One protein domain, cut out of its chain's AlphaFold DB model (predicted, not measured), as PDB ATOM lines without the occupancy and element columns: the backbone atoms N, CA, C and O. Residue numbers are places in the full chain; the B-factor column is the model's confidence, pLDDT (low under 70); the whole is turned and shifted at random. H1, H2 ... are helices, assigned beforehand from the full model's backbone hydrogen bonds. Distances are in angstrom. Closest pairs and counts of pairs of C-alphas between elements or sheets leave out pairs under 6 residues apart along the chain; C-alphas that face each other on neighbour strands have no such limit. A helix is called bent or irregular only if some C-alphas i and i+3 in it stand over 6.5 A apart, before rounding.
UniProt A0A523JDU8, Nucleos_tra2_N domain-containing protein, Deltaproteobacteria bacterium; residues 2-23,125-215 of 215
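Overview. This is residues 2 to 23 and 125 to 215 of the 215 residues of the protein "Nucleos_tra2_N domain-containing protein" of Deltaproteobacteria bacterium (UniProt A0A523JDU8). Two lobes meet through one short helix: in one lobe the helices H1 and H5 lie side by side, antiparallel, and in the other H2 crosses the first arm of H3, a bent helix whose two arms fold back on each other. The short H4 sits between the lobes, touching arm H3a on one side and, on the other, residues 192 to 196 of H5, near its kink, while H3a and H3b are both apart from H5. The printed part has 113 residues with five named helices, H1 to H5 in chain order, and no named strand; its class is all helix. It is compact, with a radius of gyration of the C-alphas of 15.0 A, and spans 44 by 33 by 24 A.

Arrangement. H5, residues 186 to 214, is the longest helix; it is irregular, with C-alphas 191 and 194 7.5 A apart, and has a kink of 67 degrees near residue 193. H1, residues 2 to 19, touches H5 at a shallow tilt of 21 degrees, opposite ways; their closest C-alphas, of Arg 3 and Leu 213, are 4.5 A apart. H4, residues 172 to 179, touches residues 192 to 196 of H5 alone, at a steep tilt of 63 degrees, the closest C-alphas being those of Leu 179 and Ala 196 at 6.1 A. H3, residues 142 to 167, was assigned as one helix by its hydrogen bonds but is bent, with C-alphas 153 and 156 9.3 A apart; its arms are H3a, residues 142 to 153, and H3b, residues 156 to 167, itself irregular, with C-alphas 162 and 165 8.0 A apart. H3a touches H4 with residues 143 to 148 alone, at a shallow tilt of 11 degrees, the same way; the closest C-alphas are those of Glu 144 and Glu 174, 5.7 A apart. H3a and H3b touch at a shallow tilt of 20 degrees, opposite ways, closest at the C-alphas of Gly 150 and Ala 159, 5.2 A apart. H2, residues 125 to 138, touches H3a at a steep tilt of 55 degrees; the closest C-alphas, of Ala 131 and Ser 145, are 5.2 A apart. Among the pairs that are apart are H1 and H3a, and H2 and H5. Every O i to N i+4 pair is within hydrogen-bond range in H1 and H4, against 8 of 10 in H2, 6 of 8 in H3a, 21 of 25 in H5 and 2 of 8 in H3b, where 5 of 9 O i to N i+3 pairs are.

Along the chain. H5 is 40.3 A long and ends at C-alpha 214, (-52.517, 29.755, -23.544). H1 is 25.5 A long and begins at C-alpha 2, (-51.961, 32.079, -32.476). H2, 20.4 A, begins at C-alpha 125, (-33.218, 21.174, 1.702), and is neither bent nor irregular, but only just: C-alphas 130 and 133 are 6.3 A apart. H3a measures 17.0 A, H3b 15.1 A and H4 9.5 A.

Size, cuts and confidence. The C-alphas of Glu 2 and Pro 165, the two farthest apart, are 44.9 A apart. Residues 24 to 124 are cut out, and C-alphas 23 and 125 are 35.6 A apart across the cut. Of the links printed whole, H2 to H3 and H3 to H4 are tight and H4 to H5 is short. Mean pLDDT of the printed part is 76.3; residues 154 to 169, 177 to 193 and 196 are under 70.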
ATOM      1  N   GLU A   2     -53.085  32.201 -33.428       73.19
ATOM      2  CA  GLU A   2     -51.961  32.079 -32.476       73.19
ATOM      3  C   GLU A   2     -51.893  30.725 -31.751       73.19
ATOM      4  O   GLU A   2     -50.848  30.082 -31.740       73.19
ATOM      5  N   ARG A   3     -53.032  30.196 -31.286       80.50
ATOM      6  CA  ARG A   3     -53.083  28.860 -30.660       80.50
ATOM      7  C   ARG A   3     -52.633  27.725 -31.585       80.50
ATOM      8  O   ARG A   3     -51.994  26.784 -31.131       80.50
ATOM      9  N   ALA A   4     -52.931  27.819 -32.883       81.94
ATOM     10  CA  ALA A   4     -52.501  26.821 -33.863       81.94
ATOM     11  C   ALA A   4     -50.981  26.874 -34.095       81.94
ATOM     12  O   ALA A   4     -50.355  25.833 -34.270       81.94
ATOM     13  N   ILE A   5     -50.385  28.070 -34.025       84.88
ATOM     14  CA  ILE A   5     -48.929  28.261 -34.087       84.88
ATOM     15  C   ILE A   5     -48.261  27.647 -32.848       84.88
ATOM     16  O   ILE A   5     -47.232  26.991 -32.983       84.88
ATOM     17  N   GLY A   6     -48.867  27.786 -31.663       83.38
ATOM     18  CA  GLY A   6     -48.392  27.147 -30.430       83.38
ATOM     19  C   GLY A   6     -48.373  25.615 -30.511       83.38
ATOM     20  O   GLY A   6     -47.345  25.003 -30.224       83.38
ATOM     21  N   VAL A   7     -49.469  24.993 -30.969       86.56
ATOM     22  CA  VAL A   7     -49.532  23.528 -31.167       86.56
ATOM     23  C   VAL A   7     -48.496  23.066 -32.191       86.56
ATOM     24  O   VAL A   7     -47.716  22.158 -31.908       86.56
ATOM     25  N   LEU A   8     -48.430  23.734 -33.345       88.94
ATOM     26  CA  LEU A   8     -47.482  23.392 -34.404       88.94
ATOM     27  C   LEU A   8     -46.028  23.561 -33.937       88.94
ATOM     28  O   LEU A   8     -45.175  22.741 -34.265       88.94
ATOM     29  N   GLY A   9     -45.743  24.572 -33.115       86.81
ATOM     30  CA  GLY A   9     -44.436  24.763 -32.492       86.81
ATOM     31  C   GLY A   9     -44.034  23.588 -31.597       86.81
ATOM     32  O   GLY A   9     -42.919  23.085 -31.720       86.81
ATOM     33  N   ILE A  10     -44.946  23.106 -30.746       88.69
ATOM     34  CA  ILE A  10     -44.699  21.936 -29.886       88.69
ATOM     35  C   ILE A  10     -44.419  20.697 -30.744       88.69
ATOM     36  O   ILE A  10     -43.425  20.006 -30.518       88.69
ATOM     37  N   GLU A  11     -45.246  20.438 -31.757       89.31
ATOM     38  CA  GLU A  11     -45.086  19.290 -32.658       89.31
ATOM     39  C   GLU A  11     -43.746  19.322 -33.403       89.31
ATOM     40  O   GLU A  11     -43.019  18.326 -33.417       89.31
ATOM     41  N   VAL A  12     -43.373  20.477 -33.965       90.69
ATOM     42  CA  VAL A  12     -42.102  20.661 -34.679       90.69
ATOM     43  C   VAL A  12     -40.910  20.483 -33.740       90.69
ATOM     44  O   VAL A  12     -39.947  19.806 -34.101       90.69
ATOM     45  N   LEU A  13     -40.959  21.033 -32.525       89.06
ATOM     46  CA  LEU A  13     -39.874  20.888 -31.552       89.06
ATOM     47  C   LEU A  13     -39.707  19.435 -31.090       89.06
ATOM     48  O   LEU A  13     -38.576  18.951 -30.999       89.06
ATOM     49  N   VAL A  14     -40.809  18.712 -30.857       88.94
ATOM     50  CA  VAL A  14     -40.769  17.276 -30.536       88.94
ATOM     51  C   VAL A  14     -40.213  16.471 -31.716       88.94
ATOM     52  O   VAL A  14     -39.367  15.599 -31.511       88.94
ATOM     53  N   LEU A  15     -40.621  16.783 -32.950       88.38
ATOM     54  CA  LEU A  15     -40.117  16.126 -34.158       88.38
ATOM     55  C   LEU A  15     -38.608  16.348 -34.333       88.38
ATOM     56  O   LEU A  15     -37.871  15.394 -34.576       88.38
ATOM     57  N   LEU A  16     -38.132  17.586 -34.172       87.25
ATOM     58  CA  LEU A  16     -36.710  17.923 -34.260       87.25
ATOM     59  C   LEU A  16     -35.896  17.203 -33.180       87.25
ATOM     60  O   LEU A  16     -34.850  16.625 -33.485       87.25
ATOM     61  N   ALA A  17     -36.398  17.166 -31.943       85.88
ATOM     62  CA  ALA A  17     -35.768  16.422 -30.856       85.88
ATOM     63  C   ALA A  17     -35.697  14.915 -31.162       85.88
ATOM     64  O   ALA A  17     -34.667  14.279 -30.929       85.88
ATOM     65  N   TRP A  18     -36.757  14.344 -31.740       86.69
ATOM     66  CA  TRP A  18     -36.789  12.939 -32.149       86.69
ATOM     67  C   TRP A  18     -35.839  12.639 -33.320       86.69
ATOM     68  O   TRP A  18     -35.146  11.621 -33.309       86.69
ATOM     69  N   LEU A  19     -35.737  13.534 -34.308       86.00
ATOM     70  CA  LEU A  19     -34.811  13.391 -35.437       86.00
ATOM     71  C   LEU A  19     -33.347  13.435 -34.992       86.00
ATOM     72  O   LEU A  19     -32.540  12.649 -35.505       86.00
ATOM     73  N   ALA A  20     -33.035  14.305 -34.027       83.06
ATOM     74  CA  ALA A  20     -31.715  14.462 -33.422       83.06
ATOM     75  C   ALA A  20     -31.373  13.373 -32.382       83.06
ATOM     76  O   ALA A  20     -30.227  13.290 -31.929       83.06
ATOM     77  N   ALA A  21     -32.332  12.521 -32.002       81.44
ATOM     78  CA  ALA A  21     -32.116  11.476 -31.010       81.44
ATOM     79  C   ALA A  21     -31.129  10.407 -31.512       81.44
ATOM     80  O   ALA A  21     -31.314   9.804 -32.570       81.44
ATOM     81  N   THR A  22     -30.115  10.103 -30.693       79.31
ATOM     82  CA  THR A  22     -29.098   9.076 -31.001       79.31
ATOM     83  C   THR A  22     -29.709   7.679 -31.169       79.31
ATOM     84  O   THR A  22     -29.233   6.893 -31.981       79.31
ATOM     85  N   ASN A  23     -30.772   7.361 -30.421       81.81
ATOM     86  CA  ASN A  23     -31.495   6.097 -30.539       81.81
ATOM     87  C   ASN A  23     -33.011   6.338 -30.587       81.81
ATOM     88  O   ASN A  23     -33.684   6.326 -29.558       81.81
ATOM     89  N   HIS A 125     -31.945  21.637   1.156       86.94
ATOM     90  CA  HIS A 125     -33.218  21.174   1.702       86.94
ATOM     91  C   HIS A 125     -34.379  21.441   0.736       86.94
ATOM     92  O   HIS A 125     -35.155  20.530   0.441       86.94
ATOM     93  N   VAL A 126     -34.473  22.666   0.205       88.12
ATOM     94  CA  VAL A 126     -35.521  23.060  -0.753       88.12
ATOM     95  C   VAL A 126     -35.412  22.253  -2.048       88.12
ATOM     96  O   VAL A 126     -36.401  21.660  -2.489       88.12
ATOM     97  N   VAL A 127     -34.209  22.147  -2.620       86.25
ATOM     98  CA  VAL A 127     -33.962  21.396  -3.861       86.25
ATOM     99  C   VAL A 127     -34.334  19.920  -3.699       86.25
ATOM    100  O   VAL A 127     -35.052  19.369  -4.535       86.25
ATOM    101  N   ASN A 128     -33.933  19.283  -2.595       84.81
ATOM    102  CA  ASN A 128     -34.257  17.880  -2.326       84.81
ATOM    103  C   ASN A 128     -35.769  17.650  -2.192       84.81
ATOM    104  O   ASN A 128     -36.296  16.668  -2.719       84.81
ATOM    105  N   ARG A 129     -36.484  18.559  -1.518       90.44
ATOM    106  CA  ARG A 129     -37.944  18.479  -1.350       90.44
ATOM    107  C   ARG A 129     -38.687  18.596  -2.676       90.44
ATOM    108  O   ARG A 129     -39.653  17.865  -2.880       90.44
ATOM    109  N   LEU A 130     -38.229  19.468  -3.570       89.38
ATOM    110  CA  LEU A 130     -38.836  19.674  -4.886       89.38
ATOM    111  C   LEU A 130     -38.456  18.577  -5.895       89.38
ATOM    112  O   LEU A 130     -39.258  18.238  -6.766       89.38
ATOM    113  N   ALA A 131     -37.281  17.959  -5.758       87.00
ATOM    114  CA  ALA A 131     -36.853  16.873  -6.640       87.00
ATOM    115  C   ALA A 131     -37.595  15.550  -6.373       87.00
ATOM    116  O   ALA A 131     -37.874  14.793  -7.299       87.00
ATOM    117  N   GLN A 132     -37.970  15.257  -5.126       86.81
ATOM    118  CA  GLN A 132     -38.683  14.016  -4.789       86.81
ATOM    119  C   GLN A 132     -40.006  13.783  -5.548       86.81
ATOM    120  O   GLN A 132     -40.207  12.661  -6.031       86.81
ATOM    121  N   PRO A 133     -40.940  14.753  -5.638       91.38
ATOM    122  CA  PRO A 133     -42.164  14.572  -6.413       91.38
ATOM    123  C   PRO A 133     -41.876  14.524  -7.915       91.38
ATOM    124  O   PRO A 133     -42.494  13.729  -8.620       91.38
ATOM    125  N   LEU A 134     -40.906  15.306  -8.400       88.81
ATOM    126  CA  LEU A 134     -40.563  15.358  -9.818       88.81
ATOM    127  C   LEU A 134     -39.978  14.027 -10.319       88.81
ATOM    128  O   LEU A 134     -40.422  13.516 -11.347       88.81
ATOM    129  N   HIS A 135     -39.064  13.417  -9.558       88.50
ATOM    130  CA  HIS A 135     -38.536  12.076  -9.823       88.50
ATOM    131  C   HIS A 135     -39.660  11.035  -9.946       88.50
ATOM    132  O   HIS A 135     -39.688  10.255 -10.901       88.50
ATOM    133  N   ARG A 136     -40.616  11.052  -9.006       88.00
ATOM    134  CA  ARG A 136     -41.759  10.127  -8.998       88.00
ATOM    135  C   ARG A 136     -42.686  10.344 -10.189       88.00
ATOM    136  O   ARG A 136     -43.133   9.371 -10.790       88.00
ATOM    137  N   LEU A 137     -42.945  11.601 -10.539       89.19
ATOM    138  CA  LEU A 137     -43.855  11.957 -11.620       89.19
ATOM    139  C   LEU A 137     -43.260  11.616 -12.993       89.19
ATOM    140  O   LEU A 137     -43.899  10.942 -13.795       89.19
ATOM    141  N   LEU A 138     -42.011  12.017 -13.246       86.31
ATOM    142  CA  LEU A 138     -41.341  11.803 -14.531       86.31
ATOM    143  C   LEU A 138     -40.739  10.397 -14.687       86.31
ATOM    144  O   LEU A 138     -40.394  10.005 -15.800       86.31
ATOM    145  N   ARG A 139     -40.632   9.615 -13.601       86.31
ATOM    146  CA  ARG A 139     -40.019   8.268 -13.583       86.31
ATOM    147  C   ARG A 139     -38.596   8.262 -14.174       86.31
ATOM    148  O   ARG A 139     -38.188   7.296 -14.833       86.31
ATOM    149  N   ILE A 140     -37.883   9.368 -13.958       85.62
ATOM    150  CA  ILE A 140     -36.457   9.587 -14.264       85.62
ATOM    151  C   ILE A 140     -35.612   9.214 -13.047       85.62
ATOM    152  O   ILE A 140     -36.174   8.713 -12.086       85.62
ATOM    153  N   SER A 141     -34.296   9.423 -13.023       85.44
ATOM    154  CA  SER A 141     -33.516   9.154 -11.806       85.44
ATOM    155  C   SER A 141     -33.538  10.312 -10.807       85.44
ATOM    156  O   SER A 141     -33.803  11.463 -11.157       85.44
ATOM    157  N   SER A 142     -33.259  10.018  -9.533       81.62
ATOM    158  CA  SER A 142     -33.186  11.049  -8.489       81.62
ATOM    159  C   SER A 142     -32.088  12.073  -8.780       81.62
ATOM    160  O   SER A 142     -32.290  13.257  -8.541       81.62
ATOM    161  N   ALA A 143     -30.957  11.637  -9.346       80.44
ATOM    162  CA  ALA A 143     -29.860  12.523  -9.727       80.44
ATOM    163  C   ALA A 143     -30.266  13.483 -10.860       80.44
ATOM    164  O   ALA A 143     -29.979  14.675 -10.789       80.44
ATOM    165  N   GLU A 144     -31.005  12.996 -11.860       80.00
ATOM    166  CA  GLU A 144     -31.538  13.815 -12.955       80.00
ATOM    167  C   GLU A 144     -32.587  14.825 -12.466       80.00
ATOM    168  O   GLU A 144     -32.607  15.990 -12.875       80.00
ATOM    169  N   SER A 145     -33.442  14.405 -11.535       85.44
ATOM    170  CA  SER A 145     -34.430  15.291 -10.928       85.44
ATOM    171  C   SER A 145     -33.789  16.363 -10.043       85.44
ATOM    172  O   SER A 145     -34.264  17.499 -10.025       85.44
ATOM    173  N   LEU A 146     -32.721  16.026  -9.318       83.56
ATOM    174  CA  LEU A 146     -31.960  16.977  -8.508       83.56
ATOM    175  C   LEU A 146     -31.223  17.989  -9.381       83.56
ATOM    176  O   LEU A 146     -31.310  19.180  -9.106       83.56
ATOM    177  N   ALA A 147     -30.587  17.536 -10.465       78.62
ATOM    178  CA  ALA A 147     -29.972  18.415 -11.459       78.62
ATOM    179  C   ALA A 147     -31.007  19.387 -12.044       78.62
ATOM    180  O   ALA A 147     -30.771  20.586 -12.169       78.62
ATOM    181  N   THR A 148     -32.203  18.865 -12.336       80.44
ATOM    182  CA  THR A 148     -33.292  19.644 -12.919       80.44
ATOM    183  C   THR A 148     -33.758  20.775 -12.019       80.44
ATOM    184  O   THR A 148     -33.869  21.909 -12.478       80.44
ATOM    185  N   ILE A 149     -34.043  20.463 -10.757       83.94
ATOM    186  CA  ILE A 149     -34.496  21.454  -9.782       83.94
ATOM    187  C   ILE A 149     -33.347  22.384  -9.385       83.94
ATOM    188  O   ILE A 149     -33.563  23.583  -9.255       83.94
ATOM    189  N   GLY A 150     -32.127  21.863  -9.238       79.00
ATOM    190  CA  GLY A 150     -30.941  22.653  -8.911       79.00
ATOM    191  C   GLY A 150     -30.699  23.778  -9.916       79.00
ATOM    192  O   GLY A 150     -30.472  24.914  -9.510       79.00
ATOM    193  N   ASN A 151     -30.867  23.504 -11.213       78.62
ATOM    194  CA  ASN A 151     -30.708  24.520 -12.256       78.62
ATOM    195  C   ASN A 151     -31.719  25.680 -12.155       78.62
ATOM    196  O   ASN A 151     -31.423  26.780 -12.608       78.62
ATOM    197  N   ILE A 152     -32.897  25.465 -11.554       80.88
ATOM    198  CA  ILE A 152     -33.891  26.535 -11.353       80.88
ATOM    199  C   ILE A 152     -33.385  27.565 -10.331       80.88
ATOM    200  O   ILE A 152     -33.683  28.747 -10.464       80.88
ATOM    201  N   PHE A 153     -32.620  27.129  -9.324       75.69
ATOM    202  CA  PHE A 153     -32.217  27.979  -8.201       75.69
ATOM    203  C   PHE A 153     -30.780  28.484  -8.285       75.69
ATOM    204  O   PHE A 153     -30.526  29.626  -7.929       75.69
ATOM    205  N   VAL A 154     -29.845  27.633  -8.708       68.31
ATOM    206  CA  VAL A 154     -28.400  27.902  -8.591       68.31
ATOM    207  C   VAL A 154     -27.766  28.221  -9.954       68.31
ATOM    208  O   VAL A 154     -26.587  28.529 -10.067       68.31
ATOM    209  N   GLY A 155     -28.568  28.203 -11.020       66.75
ATOM    210  CA  GLY A 155     -28.112  28.481 -12.377       66.75
ATOM    211  C   GLY A 155     -27.131  27.440 -12.932       66.75
ATOM    212  O   GLY A 155     -26.686  26.513 -12.253       66.75
ATOM    213  N   MET A 156     -26.784  27.623 -14.205       63.81
ATOM    214  CA  MET A 156     -26.037  26.661 -15.030       63.81
ATOM    215  C   MET A 156     -24.572  26.444 -14.605       63.81
ATOM    216  O   MET A 156     -23.910  25.569 -15.137       63.81
ATOM    217  N   ILE A 157     -24.000  27.263 -13.719       60.66
ATOM    218  CA  ILE A 157     -22.577  27.134 -13.338       60.66
ATOM    219  C   ILE A 157     -22.427  26.448 -11.974       60.66
ATOM    220  O   ILE A 157     -21.413  25.803 -11.705       60.66
ATOM    221  N   GLU A 158     -23.442  26.541 -11.119       63.81
ATOM    222  CA  GLU A 158     -23.368  26.087  -9.727       63.81
ATOM    223  C   GLU A 158     -24.251  24.854  -9.466       63.81
ATOM    224  O   GLU A 158     -24.007  24.107  -8.514       63.81
ATOM    225  N   ALA A 159     -25.206  24.555 -10.355       65.94
ATOM    226  CA  ALA A 159     -25.971  23.309 -10.346       65.94
ATOM    227  C   ALA A 159     -25.117  22.012 -10.322       65.94
ATOM    228  O   ALA A 159     -25.523  21.088  -9.600       65.94
ATOM    229  N   PRO A 160     -23.911  21.914 -10.939       62.75
ATOM    230  CA  PRO A 160     -23.110  20.691 -10.878       62.75
ATOM    231  C   PRO A 160     -22.613  20.387  -9.471       62.75
ATOM    232  O   PRO A 160     -22.377  19.229  -9.125       62.75
ATOM    233  N   LEU A 161     -22.422  21.426  -8.651       66.00
ATOM    234  CA  LEU A 161     -21.901  21.289  -7.294       66.00
ATOM    235  C   LEU A 161     -22.894  20.538  -6.402       66.00
ATOM    236  O   LEU A 161     -22.468  19.720  -5.587       66.00
ATOM    237  N   LEU A 162     -24.199  20.738  -6.621       65.94
ATOM    238  CA  LEU A 162     -25.267  20.052  -5.889       65.94
ATOM    239  C   LEU A 162     -25.311  18.549  -6.173       65.94
ATOM    240  O   LEU A 162     -25.576  17.751  -5.275       65.94
ATOM    241  N   ILE A 163     -25.053  18.154  -7.419       68.31
ATOM    242  CA  ILE A 163     -25.133  16.757  -7.867       68.31
ATOM    243  C   ILE A 163     -23.768  16.069  -7.927       68.31
ATOM    244  O   ILE A 163     -23.698  14.906  -8.322       68.31
ATOM    245  N   ARG A 164     -22.688  16.747  -7.516       67.75
ATOM    246  CA  ARG A 164     -21.304  16.252  -7.586       67.75
ATOM    247  C   ARG A 164     -21.125  14.803  -7.102       67.75
ATOM    248  O   ARG A 164     -20.474  14.050  -7.824       67.75
ATOM    249  N   PRO A 165     -21.730  14.354  -5.979       67.62
ATOM    250  CA  PRO A 165     -21.614  12.962  -5.524       67.62
ATOM    251  C   PRO A 165     -22.285  11.941  -6.458       67.62
ATOM    252  O   PRO A 165     -21.963  10.756  -6.430       67.62
ATOM    253  N   CYS A 166     -23.245  12.380  -7.272       67.62
ATOM    254  CA  CYS A 166     -24.001  11.534  -8.190       67.62
ATOM    255  C   CYS A 166     -23.376  11.466  -9.591       67.62
ATOM    256  O   CYS A 166     -23.538  10.444 -10.254       67.62
ATOM    257  N   ILE A 167     -22.632  12.496 -10.024       69.75
ATOM    258  CA  ILE A 167     -22.061  12.608 -11.385       69.75
ATOM    259  C   ILE A 167     -21.225  11.378 -11.772       69.75
ATOM    260  O   ILE A 167     -21.252  10.940 -12.921       69.75
ATOM    261  N   GLU A 168     -20.487  10.793 -10.828       68.00
ATOM    262  CA  GLU A 168     -19.623   9.634 -11.091       68.00
ATOM    263  C   GLU A 168     -20.400   8.358 -11.432       68.00
ATOM    264  O   GLU A 168     -19.880   7.496 -12.140       68.00
ATOM    265  N   ARG A 169     -21.651   8.250 -10.969       68.94
ATOM    266  CA  ARG A 169     -22.497   7.055 -11.109       68.94
ATOM    267  C   ARG A 169     -23.603   7.220 -12.156       68.94
ATOM    268  O   ARG A 169     -24.364   6.282 -12.371       68.94
ATOM    269  N   MET A 170     -23.702   8.390 -12.790       72.88
ATOM    270  CA  MET A 170     -24.730   8.688 -13.788       72.88
ATOM    271  C   MET A 170     -24.408   8.055 -15.147       72.88
ATOM    272  O   MET A 170     -23.279   8.086 -15.641       72.88
ATOM    273  N   THR A 171     -25.436   7.501 -15.780       79.94
ATOM    274  CA  THR A 171     -25.419   7.013 -17.161       79.94
ATOM    275  C   THR A 171     -25.280   8.169 -18.150       79.94
ATOM    276  O   THR A 171     -25.578   9.319 -17.838       79.94
ATOM    277  N   ARG A 172     -24.897   7.873 -19.398       72.50
ATOM    278  CA  ARG A 172     -24.765   8.896 -20.450       72.50
ATOM    279  C   ARG A 172     -26.066   9.669 -20.714       72.50
ATOM    280  O   ARG A 172     -25.994  10.836 -21.071       72.50
ATOM    281  N   SER A 173     -27.237   9.055 -20.537       72.12
ATOM    282  CA  SER A 173     -28.534   9.730 -20.711       72.12
ATOM    283  C   SER A 173     -28.887  10.645 -19.540       72.12
ATOM    284  O   SER A 173     -29.391  11.738 -19.774       72.12
ATOM    285  N   GLU A 174     -28.589  10.240 -18.304       74.06
ATOM    286  CA  GLU A 174     -28.767  11.089 -17.117       74.06
ATOM    287  C   GLU A 174     -27.776  12.248 -17.126       74.06
ATOM    288  O   GLU A 174     -28.150  13.388 -16.866       74.06
ATOM    289  N   LEU A 175     -26.527  11.951 -17.503       70.56
ATOM    290  CA  LEU A 175     -25.517  12.953 -17.787       70.56
ATOM    291  C   LEU A 175     -26.012  13.875 -18.886       70.56
ATOM    292  O   LEU A 175     -25.981  15.056 -18.645       70.56
ATOM    293  N   PHE A 176     -26.527  13.400 -20.024       70.62
ATOM    294  CA  PHE A 176     -27.047  14.269 -21.087       70.62
ATOM    295  C   PHE A 176     -28.272  15.085 -20.662       70.62
ATOM    296  O   PHE A 176     -28.386  16.223 -21.080       70.62
ATOM    297  N   CYS A 177     -29.184  14.568 -19.838       67.81
ATOM    298  CA  CYS A 177     -30.312  15.367 -19.345       67.81
ATOM    299  C   CYS A 177     -29.861  16.435 -18.332       67.81
ATOM    300  O   CYS A 177     -30.381  17.555 -18.335       67.81
ATOM    301  N   GLY A 178     -28.854  16.105 -17.515       59.00
ATOM    302  CA  GLY A 178     -28.121  17.067 -16.698       59.00
ATOM    303  C   GLY A 178     -27.329  18.063 -17.551       59.00
ATOM    304  O   GLY A 178     -27.448  19.253 -17.328       59.00
ATOM    305  N   LEU A 179     -26.618  17.597 -18.587       54.47
ATOM    306  CA  LEU A 179     -25.659  18.316 -19.444       54.47
ATOM    307  C   LEU A 179     -26.296  19.153 -20.539       54.47
ATOM    308  O   LEU A 179     -25.766  20.208 -20.860       54.47
ATOM    309  N   ALA A 180     -27.462  18.753 -21.051       50.78
ATOM    310  CA  ALA A 180     -28.358  19.617 -21.815       50.78
ATOM    311  C   ALA A 180     -28.737  20.872 -21.014       50.78
ATOM    312  O   ALA A 180     -29.230  21.837 -21.591       50.78
ATOM    313  N   ARG A 181     -28.473  20.868 -19.700       45.91
ATOM    314  CA  ARG A 181     -28.543  22.029 -18.824       45.91
ATOM    315  C   ARG A 181     -27.246  22.377 -18.083       45.91
ATOM    316  O   ARG A 181     -27.272  23.414 -17.440       45.91
ATOM    317  N   ASP A 182     -26.156  21.591 -18.136       51.19
ATOM    318  CA  ASP A 182     -25.074  21.753 -17.144       51.19
ATOM    319  C   ASP A 182     -23.683  21.104 -17.428       51.19
ATOM    320  O   ASP A 182     -23.523  19.912 -17.678       51.19
ATOM    321  N   LEU A 183     -22.611  21.890 -17.349       52.69
ATOM    322  CA  LEU A 183     -21.328  21.675 -18.042       52.69
ATOM    323  C   LEU A 183     -20.257  20.908 -17.214       52.69
ATOM    324  O   LEU A 183     -19.259  21.497 -16.806       52.69
ATOM    325  N   ALA A 184     -20.405  19.596 -16.963       50.28
ATOM    326  CA  ALA A 184     -19.561  18.915 -15.951       50.28
ATOM    327  C   ALA A 184     -18.409  17.977 -16.420       50.28
ATOM    328  O   ALA A 184     -17.458  17.792 -15.659       50.28
ATOM    329  N   ARG A 185     -18.407  17.365 -17.623       55.09
ATOM    330  CA  ARG A 185     -17.353  16.384 -18.026       55.09
ATOM    331  C   ARG A 185     -16.529  16.803 -19.250       55.09
ATOM    332  O   ARG A 185     -16.987  16.706 -20.382       55.09
ATOM    333  N   ARG A 186     -15.256  17.167 -19.027       55.41
ATOM    334  CA  ARG A 186     -14.287  17.630 -20.052       55.41
ATOM    335  C   ARG A 186     -14.193  16.783 -21.343       55.41
ATOM    336  O   ARG A 186     -14.140  17.405 -22.399       55.41
ATOM    337  N   PRO A 187     -14.200  15.432 -21.329       54.88
ATOM    338  CA  PRO A 187     -14.142  14.653 -22.574       54.88
ATOM    339  C   PRO A 187     -15.496  14.534 -23.302       54.88
ATOM    340  O   PRO A 187     -15.520  14.413 -24.525       54.88
ATOM    341  N   ASP A 188     -16.621  14.620 -22.583       57.66
ATOM    342  CA  ASP A 188     -17.969  14.485 -23.161       57.66
ATOM    343  C   ASP A 188     -18.492  15.820 -23.737       57.66
ATOM    344  O   ASP A 188     -19.263  15.822 -24.699       57.66
ATOM    345  N   ILE A 189     -18.009  16.962 -23.224       56.19
ATOM    346  CA  ILE A 189     -18.349  18.319 -23.702       56.19
ATOM    347  C   ILE A 189     -18.016  18.500 -25.187       56.19
ATOM    348  O   ILE A 189     -18.827  19.046 -25.933       56.19
ATOM    349  N   ALA A 190     -16.857  18.022 -25.647       57.81
ATOM    350  CA  ALA A 190     -16.444  18.211 -27.039       57.81
ATOM    351  C   ALA A 190     -17.339  17.444 -28.029       57.81
ATOM    352  O   ALA A 190     -17.527  17.880 -29.163       57.81
ATOM    353  N   ARG A 191     -17.905  16.306 -27.607       61.53
ATOM    354  CA  ARG A 191     -18.683  15.424 -28.484       61.53
ATOM    355  C   ARG A 191     -20.183  15.695 -28.427       61.53
ATOM    356  O   ARG A 191     -20.841  15.677 -29.466       61.53
ATOM    357  N   ASP A 192     -20.714  15.953 -27.235       65.88
ATOM    358  CA  ASP A 192     -22.155  16.093 -27.005       65.88
ATOM    359  C   ASP A 192     -22.573  17.531 -26.633       65.88
ATOM    360  O   ASP A 192     -23.768  17.820 -26.602       65.88
ATOM    361  N   GLY A 193     -21.631  18.462 -26.433       66.56
ATOM    362  CA  GLY A 193     -21.910  19.841 -26.005       66.56
ATOM    363  C   GLY A 193     -22.780  20.637 -26.979       66.56
ATOM    364  O   GLY A 193     -23.731  21.291 -26.566       66.56
ATOM    365  N   ILE A 194     -22.541  20.518 -28.289       71.25
ATOM    366  CA  ILE A 194     -23.392  21.171 -29.300       71.25
ATOM    367  C   ILE A 194     -24.828  20.630 -29.222       71.25
ATOM    368  O   ILE A 194     -25.790  21.393 -29.246       71.25
ATOM    369  N   ARG A 195     -24.989  19.309 -29.072       72.44
ATOM    370  CA  ARG A 195     -26.308  18.666 -28.943       72.44
ATOM    371  C   ARG A 195     -27.014  19.079 -27.653       72.44
ATOM    372  O   ARG A 195     -28.226  19.261 -27.667       72.44
ATOM    373  N   ALA A 196     -26.257  19.250 -26.574       69.00
ATOM    374  CA  ALA A 196     -26.747  19.754 -25.300       69.00
ATOM    375  C   ALA A 196     -27.259  21.198 -25.418       69.00
ATOM    376  O   ALA A 196     -28.370  21.473 -24.978       69.00
ATOM    377  N   ILE A 197     -26.525  22.089 -26.096       72.69
ATOM    378  CA  ILE A 197     -26.962  23.476 -26.341       72.69
ATOM    379  C   ILE A 197     -28.258  23.507 -27.158       72.69
ATOM    380  O   ILE A 197     -29.194  24.231 -26.809       72.69
ATOM    381  N   TYR A 198     -28.348  22.696 -28.217       78.06
ATOM    382  CA  TYR A 198     -29.575  22.585 -29.011       78.06
ATOM    383  C   TYR A 198     -30.752  22.045 -28.195       78.06
ATOM    384  O   TYR A 198     -31.861  22.558 -28.325       78.06
ATOM    385  N   ALA A 199     -30.522  21.045 -27.341       76.69
ATOM    386  CA  ALA A 199     -31.545  20.494 -26.455       76.69
ATOM    387  C   ALA A 199     -32.006  21.505 -25.387       76.69
ATOM    388  O   ALA A 199     -33.201  21.623 -25.129       76.69
ATOM    389  N   GLY A 200     -31.084  22.270 -24.798       76.31
ATOM    390  CA  GLY A 200     -31.417  23.338 -23.855       76.31
ATOM    391  C   GLY A 200     -32.221  24.458 -24.519       76.31
ATOM    392  O   GLY A 200     -33.255  24.881 -24.007       76.31
ATOM    393  N   SER A 201     -31.800  24.887 -25.710       79.44
ATOM    394  CA  SER A 201     -32.485  25.934 -26.480       79.44
ATOM    395  C   SER A 201     -33.893  25.505 -26.894       79.44
ATOM    396  O   SER A 201     -34.846  26.269 -26.748       79.44
ATOM    397  N   SER A 202     -34.053  24.263 -27.362       82.62
ATOM    398  CA  SER A 202     -35.363  23.727 -27.741       82.62
ATOM    399  C   SER A 202     -36.300  23.574 -26.542       82.62
ATOM    400  O   SER A 202     -37.489  23.859 -26.678       82.62
ATOM    401  N   ALA A 203     -35.788  23.220 -25.358       80.62
ATOM    402  CA  ALA A 203     -36.579  23.192 -24.127       80.62
ATOM    403  C   ALA A 203     -37.097  24.590 -23.736       80.62
ATOM    404  O   ALA A 203     -38.258  24.742 -23.343       80.62
ATOM    405  N   THR A 204     -36.277  25.630 -23.904       81.69
ATOM    406  CA  THR A 204     -36.704  27.020 -23.685       81.69
ATOM    407  C   THR A 204     -37.781  27.434 -24.691       81.69
ATOM    408  O   THR A 204     -38.826  27.951 -24.291       81.69
ATOM    409  N   PHE A 205     -37.599  27.131 -25.981       85.44
ATOM    410  CA  PHE A 205     -38.617  27.399 -27.005       85.44
ATOM    411  C   PHE A 205     -39.922  26.632 -26.765       85.44
ATOM    412  O   PHE A 205     -40.995  27.187 -26.992       85.44
ATOM    413  N   MET A 206     -39.852  25.404 -26.239       87.19
ATOM    414  CA  MET A 206     -41.031  24.618 -25.863       87.19
ATOM    415  C   MET A 206     -41.881  25.355 -24.822       87.19
ATOM    416  O   MET A 206     -43.104  25.396 -24.928       87.19
ATOM    417  N   THR A 207     -41.231  25.999 -23.849       84.56
ATOM    418  CA  THR A 207     -41.922  26.800 -22.828       84.56
ATOM    419  C   THR A 207     -42.642  27.995 -23.451       84.56
ATOM    420  O   THR A 207     -43.798  28.248 -23.120       84.56
ATOM    421  N   GLY A 208     -41.999  28.680 -24.401       83.12
ATOM    422  CA  GLY A 208     -42.612  29.776 -25.155       83.12
ATOM    423  C   GLY A 208     -43.804  29.327 -26.007       83.12
ATOM    424  O   GLY A 208     -44.841  29.984 -25.996       83.12
ATOM    425  N   ALA A 209     -43.697  28.183 -26.688       84.75
ATOM    426  CA  ALA A 209     -44.787  27.625 -27.491       84.75
ATOM    427  C   ALA A 209     -46.006  27.240 -26.631       84.75
ATOM    428  O   ALA A 209     -47.142  27.514 -27.012       84.75
ATOM    429  N   ILE A 210     -45.775  26.671 -25.441       84.81
ATOM    430  CA  ILE A 210     -46.840  26.348 -24.479       84.81
ATOM    431  C   ILE A 210     -47.486  27.621 -23.921       84.81
ATOM    432  O   ILE A 210     -48.707  27.682 -23.808       84.81
ATOM    433  N   ALA A 211     -46.704  28.654 -23.603       82.50
ATOM    434  CA  ALA A 211     -47.260  29.932 -23.167       82.50
ATOM    435  C   ALA A 211     -48.104  30.587 -24.278       82.50
ATOM    436  O   ALA A 211     -49.231  31.000 -24.023       82.50
ATOM    437  N   GLY A 212     -47.609  30.600 -25.521       79.50
ATOM    438  CA  GLY A 212     -48.327  31.128 -26.688       79.50
ATOM    439  C   GLY A 212     -49.588  30.344 -27.069       79.50
ATOM    440  O   GLY A 212     -50.480  30.892 -27.706       79.50
ATOM    441  N   LEU A 213     -49.708  29.079 -26.653       83.88
ATOM    442  CA  LEU A 213     -50.953  28.310 -26.760       83.88
ATOM    443  C   LEU A 213     -52.044  28.822 -25.797       83.88
ATOM    444  O   LEU A 213     -53.237  28.663 -26.071       83.88
ATOM    445  N   LEU A 214     -51.635  29.368 -24.648       79.69
ATOM    446  CA  LEU A 214     -52.517  29.755 -23.544       79.69
ATOM    447  C   LEU A 214     -52.910  31.235 -23.552       79.69
ATOM    448  O   LEU A 214     -53.893  31.586 -22.888       79.69
ATOM    449  N   LEU A 215     -52.178  32.071 -24.282       75.06
ATOM    450  CA  LEU A 215     -52.563  33.446 -24.604       75.06
ATOM    451  C   LEU A 215     -53.625  33.431 -25.725       75.06
ATOM    452  O   LEU A 215     -54.645  34.132 -25.545       75.06
TER     453      LEU A 215